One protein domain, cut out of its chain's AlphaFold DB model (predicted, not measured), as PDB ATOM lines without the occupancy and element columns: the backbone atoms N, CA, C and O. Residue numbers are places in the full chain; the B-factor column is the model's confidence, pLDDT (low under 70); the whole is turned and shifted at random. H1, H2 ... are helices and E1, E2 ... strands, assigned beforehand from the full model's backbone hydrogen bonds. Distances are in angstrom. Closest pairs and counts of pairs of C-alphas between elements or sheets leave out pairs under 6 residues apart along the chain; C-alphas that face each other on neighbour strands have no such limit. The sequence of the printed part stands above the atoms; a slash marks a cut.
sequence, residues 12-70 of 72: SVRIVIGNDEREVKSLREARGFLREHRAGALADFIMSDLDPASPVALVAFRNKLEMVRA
ATOM      1  N   SER A  12      43.953  45.735 -10.557       86.81
ATOM      2  CA  SER A  12      44.413  46.096  -9.226       86.81
ATOM      3  C   SER A  12      43.841  45.150  -8.165       86.81
ATOM      4  O   SER A  12      42.877  44.415  -8.401       86.81
ATOM      5  N   VAL A  13      44.449  45.160  -6.979       89.00
ATOM      6  CA  VAL A  13      43.983  44.454  -5.781       89.00
ATOM      7  C   VAL A  13      43.946  45.452  -4.629       89.00
ATOM      8  O   VAL A  13      44.932  46.132  -4.364       89.00
ATOM      9  N   ARG A  14      42.818  45.542  -3.923       91.44
ATOM     10  CA  ARG A  14      42.702  46.326  -2.687       91.44
ATOM     11  C   ARG A  14      43.154  45.469  -1.509       91.44
ATOM     12  O   ARG A  14      42.613  44.385  -1.306       91.44
ATOM     13  N   ILE A  15      44.137  45.950  -0.755       90.44
ATOM     14  CA  ILE A  15      44.666  45.295   0.445       90.44
ATOM     15  C   ILE A  15      44.361  46.192   1.646       90.44
ATOM     16  O   ILE A  15      44.621  47.393   1.604       90.44
ATOM     17  N   VAL A  16      43.821  45.596   2.709       90.62
ATOM     18  CA  VAL A  16      43.539  46.264   3.985       90.62
ATOM     19  C   VAL A  16      44.302  45.536   5.087       90.62
ATOM     20  O   VAL A  16      44.172  44.319   5.219       90.62
ATOM     21  N   ILE A  17      45.111  46.264   5.855       87.88
ATOM     22  CA  ILE A  17      45.887  45.737   6.984       87.88
ATOM     23  C   ILE A  17      45.669  46.663   8.180       87.88
ATOM     24  O   ILE A  17      46.148  47.793   8.206       87.88
ATOM     25  N   GLY A  18      44.934  46.189   9.189       86.94
ATOM     26  CA  GLY A  18      44.514  47.042  10.301       86.94
ATOM     27  C   GLY A  18      43.601  48.170   9.810       86.94
ATOM     28  O   GLY A  18      42.550  47.893   9.237       86.94
ATOM     29  N   ASN A  19      44.018  49.420  10.025       90.81
ATOM     30  CA  ASN A  19      43.300  50.616   9.564       90.81
ATOM     31  C   ASN A  19      43.841  51.173   8.239       90.81
ATOM     32  O   ASN A  19      43.288  52.137   7.715       90.81
ATOM     33  N   ASP A  20      44.922  50.591   7.718       93.50
ATOM     34  CA  ASP A  20      45.580  51.066   6.512       93.50
ATOM     35  C   ASP A  20      45.061  50.314   5.290       93.50
ATOM     36  O   ASP A  20      44.927  49.086   5.279       93.50
ATOM     37  N   GLU A  21      44.783  51.068   4.235       93.75
ATOM     38  CA  GLU A  21      44.233  50.561   2.990       93.75
ATOM     39  C   GLU A  21      45.052  51.052   1.802       93.75
ATOM     40  O   GLU A  21      45.404  52.230   1.706       93.75
ATOM     41  N   ARG A  22      45.321  50.145   0.860       93.75
ATOM     42  CA  ARG A  22      46.011  50.478  -0.383       93.75
ATOM     43  C   ARG A  22      45.485  49.658  -1.552       93.75
ATOM     44  O   ARG A  22      45.345  48.438  -1.468       93.75
ATOM     45  N   GLU A  23      45.242  50.326  -2.672       94.31
ATOM     46  CA  GLU A  23      45.044  49.677  -3.967       94.31
ATOM     47  C   GLU A  23      46.408  49.469  -4.636       94.31
ATOM     48  O   GLU A  23      47.142  50.431  -4.861       94.31
ATOM     49  N   VAL A  24      46.762  48.218  -4.933       91.94
ATOM     50  CA  VAL A  24      48.034  47.850  -5.568       91.94
ATOM     51  C   VAL A  24      47.814  47.340  -6.986       91.94
ATOM     52  O   VAL A  24      46.874  46.591  -7.250       91.94
ATOM     53  N   LYS A  25      48.701  47.722  -7.906       91.19
ATOM     54  CA  LYS A  25      48.626  47.381  -9.339       91.19
ATOM     55  C   LYS A  25      49.722  46.419  -9.790       91.19
ATOM     56  O   LYS A  25      49.754  46.000 -10.943       91.19
ATOM     57  N   SER A  26      50.623  46.039  -8.888       90.44
ATOM     58  CA  SER A  26      51.694  45.084  -9.170       90.44
ATOM     59  C   SER A  26      52.069  44.265  -7.936       90.44
ATOM     60  O   SER A  26      51.875  44.700  -6.799       90.44
ATOM     61  N   LEU A  27      52.680  43.092  -8.147       91.19
ATOM     62  CA  LEU A  27      53.246  42.305  -7.043       91.19
ATOM     63  C   LEU A  27      54.350  43.066  -6.297       91.19
ATOM     64  O   LEU A  27      54.523  42.875  -5.096       91.19
ATOM     65  N   ARG A  28      55.082  43.953  -6.986       91.69
ATOM     66  CA  ARG A  28      56.109  44.796  -6.360       91.69
ATOM     67  C   ARG A  28      55.489  45.752  -5.339       91.69
ATOM     68  O   ARG A  28      55.985  45.825  -4.219       91.69
ATOM     69  N   GLU A  29      54.412  46.443  -5.710       92.62
ATOM     70  CA  GLU A  29      53.665  47.320  -4.797       92.62
ATOM     71  C   GLU A  29      53.061  46.533  -3.633       92.62
ATOM     72  O   GLU A  29      53.219  46.931  -2.479       92.62
ATOM     73  N   ALA A  30      52.453  45.379  -3.921       92.25
ATOM     74  CA  ALA A  30      51.910  44.487  -2.901       92.25
ATOM     75  C   ALA A  30      52.986  44.054  -1.889       92.25
ATOM     76  O   ALA A  30      52.753  44.065  -0.681       92.25
ATOM     77  N   ARG A  31      54.195  43.727  -2.369       92.62
ATOM     78  CA  ARG A  31      55.326  43.320  -1.522       92.62
ATOM     79  C   ARG A  31      55.803  44.470  -0.647       92.62
ATOM     80  O   ARG A  31      56.102  44.248   0.523       92.62
ATOM     81  N   GLY A  32      55.891  45.672  -1.218       93.69
ATOM     82  CA  GLY A  32      56.238  46.889  -0.487       93.69
ATOM     83  C   GLY A  32      55.259  47.135   0.656       93.69
ATOM     84  O   GLY A  32      55.679  47.202   1.808       93.69
ATOM     85  N   PHE A  33      53.960  47.120   0.351       93.38
ATOM     86  CA  PHE A  33      52.911  47.324   1.346       93.38
ATOM     87  C   PHE A  33      52.953  46.272   2.465       93.38
ATOM     88  O   PHE A  33      52.993  46.616   3.640       93.38
ATOM     89  N   LEU A  34      53.061  44.982   2.131       91.81
ATOM     90  CA  LEU A  34      53.174  43.931   3.149       91.81
ATOM     91  C   LEU A  34      54.429  44.092   4.028       91.81
ATOM     92  O   LEU A  34      54.380  43.838   5.232       91.81
ATOM     93  N   ARG A  35      55.557  44.533   3.461       92.38
ATOM     94  CA  ARG A  35      56.790  44.784   4.223       92.38
ATOM     95  C   ARG A  35      56.673  45.984   5.160       92.38
ATOM     96  O   ARG A  35      57.168  45.891   6.281       92.38
ATOM     97  N   GLU A  36      56.007  47.058   4.738       94.06
ATOM     98  CA  GLU A  36      55.716  48.227   5.587       94.06
ATOM     99  C   GLU A  36      54.965  47.813   6.865       94.06
ATOM    100  O   GLU A  36      55.289  48.277   7.958       94.06
ATOM    101  N   HIS A  37      54.058  46.839   6.759       92.12
ATOM    102  CA  HIS A  37      53.293  46.290   7.882       92.12
ATOM    103  C   HIS A  37      53.965  45.113   8.606       92.12
ATOM    104  O   HIS A  37      53.300  44.352   9.308       92.12
ATOM    105  N   ARG A  38      55.285  44.928   8.455       90.75
ATOM    106  CA  ARG A  38      56.055  43.815   9.056       90.75
ATOM    107  C   ARG A  38      55.570  42.411   8.648       90.75
ATOM    108  O   ARG A  38      55.987  41.423   9.245       90.75
ATOM    109  N   ALA A  39      54.782  42.291   7.582       86.75
ATOM    110  CA  ALA A  39      54.309  41.027   7.018       86.75
ATOM    111  C   ALA A  39      55.254  40.495   5.918       86.75
ATOM    112  O   ALA A  39      54.819  39.872   4.950       86.75
ATOM    113  N   GLY A  40      56.565  40.736   6.050       86.94
ATOM    114  CA  GLY A  40      57.562  40.360   5.040       86.94
ATOM    115  C   GLY A  40      57.616  38.853   4.770       86.94
ATOM    116  O   GLY A  40      57.624  38.446   3.614       86.94
ATOM    117  N   ALA A  41      57.559  38.033   5.825       87.81
ATOM    118  CA  ALA A  41      57.537  36.575   5.694       87.81
ATOM    119  C   ALA A  41      56.271  36.069   4.980       87.81
ATOM    120  O   ALA A  41      56.355  35.185   4.132       87.81
ATOM    121  N   LEU A  42      55.110  36.672   5.267       86.88
ATOM    122  CA  LEU A  42      53.861  36.367   4.563       86.88
ATOM    123  C   LEU A  42      53.949  36.764   3.085       86.88
ATOM    124  O   LEU A  42      53.517  36.006   2.220       86.88
ATOM    125  N   ALA A  43      54.533  37.927   2.787       88.12
ATOM    126  CA  ALA A  43      54.745  38.372   1.414       88.12
ATOM    127  C   ALA A  43      55.609  37.379   0.632       88.12
ATOM    128  O   ALA A  43      55.232  36.971  -0.462       88.12
ATOM    129  N   ASP A  44      56.735  36.963   1.211       90.00
ATOM    130  CA  ASP A  44      57.649  36.020   0.571       90.00
ATOM    131  C   ASP A  44      56.997  34.630   0.413       90.00
ATOM    132  O   ASP A  44      57.119  34.023  -0.650       90.00
ATOM    133  N   PHE A  45      56.209  34.166   1.394       89.75
ATOM    134  CA  PHE A  45      55.428  32.927   1.290       89.75
ATOM    135  C   PHE A  45      54.404  32.977   0.148       89.75
ATOM    136  O   PHE A  45      54.388  32.097  -0.712       89.75
ATOM    137  N   ILE A  46      53.568  34.016   0.098       89.25
ATOM    138  CA  ILE A  46      52.523  34.145  -0.925       89.25
ATOM    139  C   ILE A  46      53.142  34.243  -2.322       89.25
ATOM    140  O   ILE A  46      52.633  33.636  -3.267       89.25
ATOM    141  N   MET A  47      54.242  34.987  -2.452       89.81
ATOM    142  CA  MET A  47      54.877  35.282  -3.737       89.81
ATOM    143  C   MET A  47      55.831  34.198  -4.240       89.81
ATOM    144  O   MET A  47      56.194  34.255  -5.410       89.81
ATOM    145  N   SER A  48      56.217  33.230  -3.406       89.12
ATOM    146  CA  SER A  48      57.204  32.185  -3.734       89.12
ATOM    147  C   SER A  48      56.947  31.463  -5.067       89.12
ATOM    148  O   SER A  48      57.883  31.279  -5.838       89.12
ATOM    149  N   ASP A  49      55.684  31.144  -5.372       87.19
ATOM    150  CA  ASP A  49      55.291  30.443  -6.611       87.19
ATOM    151  C   ASP A  49      54.571  31.338  -7.634       87.19
ATOM    152  O   ASP A  49      53.891  30.839  -8.534       87.19
ATOM    153  N   LEU A  50      54.625  32.661  -7.471       90.38
ATOM    154  CA  LEU A  50      53.980  33.580  -8.405       90.38
ATOM    155  C   LEU A  50      54.981  34.047  -9.455       90.38
ATOM    156  O   LEU A  50      56.012  34.622  -9.120       90.38
ATOM    157  N   ASP A  51      54.636  33.873 -10.730       88.00
ATOM    158  CA  ASP A  51      55.359  34.519 -11.821       88.00
ATOM    159  C   ASP A  51      54.920  35.994 -11.932       88.00
ATOM    160  O   ASP A  51      53.777  36.258 -12.322       88.00
ATOM    161  N   PRO A  52      55.788  36.975 -11.612       84.50
ATOM    162  CA  PRO A  52      55.450  38.392 -11.699       84.50
ATOM    163  C   PRO A  52      55.261  38.895 -13.134       84.50
ATOM    164  O   PRO A  52      54.663  39.957 -13.307       84.50
ATOM    165  N   ALA A  53      55.759  38.177 -14.145       86.44
ATOM    166  CA  ALA A  53      55.541  38.513 -15.550       86.44
ATOM    167  C   ALA A  53      54.180  38.016 -16.065       86.44
ATOM    168  O   ALA A  53      53.732  38.430 -17.136       86.44
ATOM    169  N   SER A  54      53.502  37.153 -15.302       87.00
ATOM    170  CA  SER A  54      52.209  36.610 -15.690       87.00
ATOM    171  C   SER A  54      51.117  37.688 -15.658       87.00
ATOM    172  O   SER A  54      50.952  38.378 -14.648       87.00
ATOM    173  N   PRO A  55      50.278  37.800 -16.703       81.50
ATOM    174  CA  PRO A  55      49.166  38.750 -16.721       81.50
ATOM    175  C   PRO A  55      48.117  38.465 -15.634       81.50
ATOM    176  O   PRO A  55      47.316  39.335 -15.310       81.50
ATOM    177  N   VAL A  56      48.115  37.267 -15.042       87.75
ATOM    178  CA  VAL A  56      47.199  36.881 -13.954       87.75
ATOM    179  C   VAL A  56      47.860  36.897 -12.572       87.75
ATOM    180  O   VAL A  56      47.248  36.467 -11.594       87.75
ATOM    181  N   ALA A  57      49.084  37.420 -12.456       89.44
ATOM    182  CA  ALA A  57      49.861  37.424 -11.217       89.44
ATOM    183  C   ALA A  57      49.114  38.059 -10.032       89.44
ATOM    184  O   ALA A  57      49.090  37.500  -8.936       89.44
ATOM    185  N   LEU A  58      48.442  39.195 -10.255       90.00
ATOM    186  CA  LEU A  58      47.648  39.877  -9.226       90.00
ATOM    187  C   LEU A  58      46.428  39.065  -8.776       90.00
ATOM    188  O   LEU A  58      46.097  39.048  -7.591       90.00
ATOM    189  N   VAL A  59      45.778  38.364  -9.706       90.00
ATOM    190  CA  VAL A  59      44.649  37.477  -9.390       90.00
ATOM    191  C   VAL A  59      45.132  36.310  -8.536       90.00
ATOM    192  O   VAL A  59      44.537  36.015  -7.503       90.00
ATOM    193  N   ALA A  60      46.238  35.675  -8.928       90.75
ATOM    194  CA  ALA A  60      46.827  34.568  -8.181       90.75
ATOM    195  C   ALA A  60      47.278  35.000  -6.774       90.75
ATOM    196  O   ALA A  60      47.012  34.298  -5.798       90.75
ATOM    197  N   PHE A  61      47.877  36.186  -6.657       92.19
ATOM    198  CA  PHE A  61      48.227  36.799  -5.377       92.19
ATOM    199  C   PHE A  61      47.009  37.003  -4.473       92.19
ATOM    200  O   PHE A  61      47.018  36.558  -3.325       92.19
ATOM    201  N   ARG A  62      45.937  37.617  -4.995       90.56
ATOM    202  CA  ARG A  62      44.677  37.790  -4.261       90.56
ATOM    203  C   ARG A  62      44.122  36.445  -3.794       90.56
ATOM    204  O   ARG A  62      43.753  36.313  -2.634       90.56
ATOM    205  N   ASN A  63      44.078  35.452  -4.678       90.31
ATOM    206  CA  ASN A  63      43.536  34.137  -4.345       90.31
ATOM    207  C   ASN A  63      44.330  33.476  -3.210       90.31
ATOM    208  O   ASN A  63      43.729  32.968  -2.268       90.31
ATOM    209  N   LYS A  64      45.666  33.542  -3.252       90.94
ATOM    210  CA  LYS A  64      46.513  33.041  -2.161       90.94
ATOM    211  C   LYS A  64      46.279  33.799  -0.847       90.94
ATOM    212  O   LYS A  64      46.216  33.160   0.198       90.94
ATOM    213  N   LEU A  65      46.115  35.127  -0.878       88.88
ATOM    214  CA  LEU A  65      45.773  35.911   0.319       88.88
ATOM    215  C   LEU A  65      44.455  35.453   0.951       88.88
ATOM    216  O   LEU A  65      44.403  35.235   2.159       88.88
ATOM    217  N   GLU A  66      43.405  35.279   0.146       88.56
ATOM    218  CA  GLU A  66      42.105  34.812   0.645       88.56
ATOM    219  C   GLU A  66      42.190  33.383   1.198       88.56
ATOM    220  O   GLU A  66      41.568  33.090   2.216       88.56
ATOM    221  N   MET A  67      43.002  32.506   0.594       88.88
ATOM    222  CA  MET A  67      43.251  31.165   1.137       88.88
ATOM    223  C   MET A  67      43.925  31.214   2.510       88.88
ATOM    224  O   MET A  67      43.491  30.509   3.416       88.88
ATOM    225  N   VAL A  68      44.959  32.047   2.685       87.31
ATOM    226  CA  VAL A  68      45.618  32.215   3.991       87.31
ATOM    227  C   VAL A  68      44.635  32.771   5.016       87.31
ATOM    228  O   VAL A  68      44.569  32.263   6.128       87.31
ATOM    229  N   ARG A  69      43.834  33.772   4.636       83.31
ATOM    230  CA  ARG A  69      42.797  34.343   5.501       83.31
ATOM    231  C   ARG A  69      41.758  33.305   5.929       83.31
ATOM    232  O   ARG A  69      41.325  33.350   7.068       83.31
ATOM    233  N   ALA A  70      41.347  32.409   5.033       84.00
ATOM    234  CA  ALA A  70      40.369  31.364   5.335       84.00
ATOM    235  C   ALA A  70      40.933  30.220   6.199       84.00
ATOM    236  O   ALA A  70      40.160  29.447   6.756       84.00
TER     237      ALA A  70
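Overview. This is residues 12 to 70 of the 72 residues of an uncharacterized protein of Rhizobiales bacterium 12-68-15 (UniProt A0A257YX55). A strand hairpin, E1 and E2, has helix H1 over one face; H2 packs beside H1 as the second arm of a helical hairpin, and H3, the longest helix, comes close to E1 and H1 near its start, at Leu 58, and slants away from E1 toward its end at residue 70, packing on H2 with residues 61 to 65. The printed part has 59 residues with two named strands and three named helices, in the order E1, E2, H1, H2, H3 along the chain; the sheet E1 - E2 is antiparallel and the class is mixed, helices and strands. The whole is compact, radius of gyration of the C-alphas 10.5 A, spanning 30 by 20 by 19 A.

Along the chain. E1, residues 13 to 17, begins at C-alpha 13 (43.983, 44.454, -5.781). E2 is residues 20 to 24, H1 27 to 36, 14.2 A long, and H2 40 to 47. H3, residues 57 to 70, 20.0 A long, ends at C-alpha 70 (40.369, 31.364, 5.335).

Arrangement. In the hairpin E1 and E2, N 15 and O 22 are 2.9 A apart. The closest C-alphas of E2 and H1, Val 24 and Ala 30, are 5.8 A apart. H1 and H2, a helical hairpin, touch at Arg 31 and Ala 43, C-alphas 5.8 A apart, at a shallow tilt of 20 degrees. H3 touches H2 with residues 61 to 65 alone, closest C-alphas Ile 46 and Lys 64, 6.2 A. In H1, H2 and H3 every O i to N i+4 pair is within hydrogen-bond range.

Size, cuts and confidence. The printed part has no cut, no long link, and no printed residue under pLDDT 70.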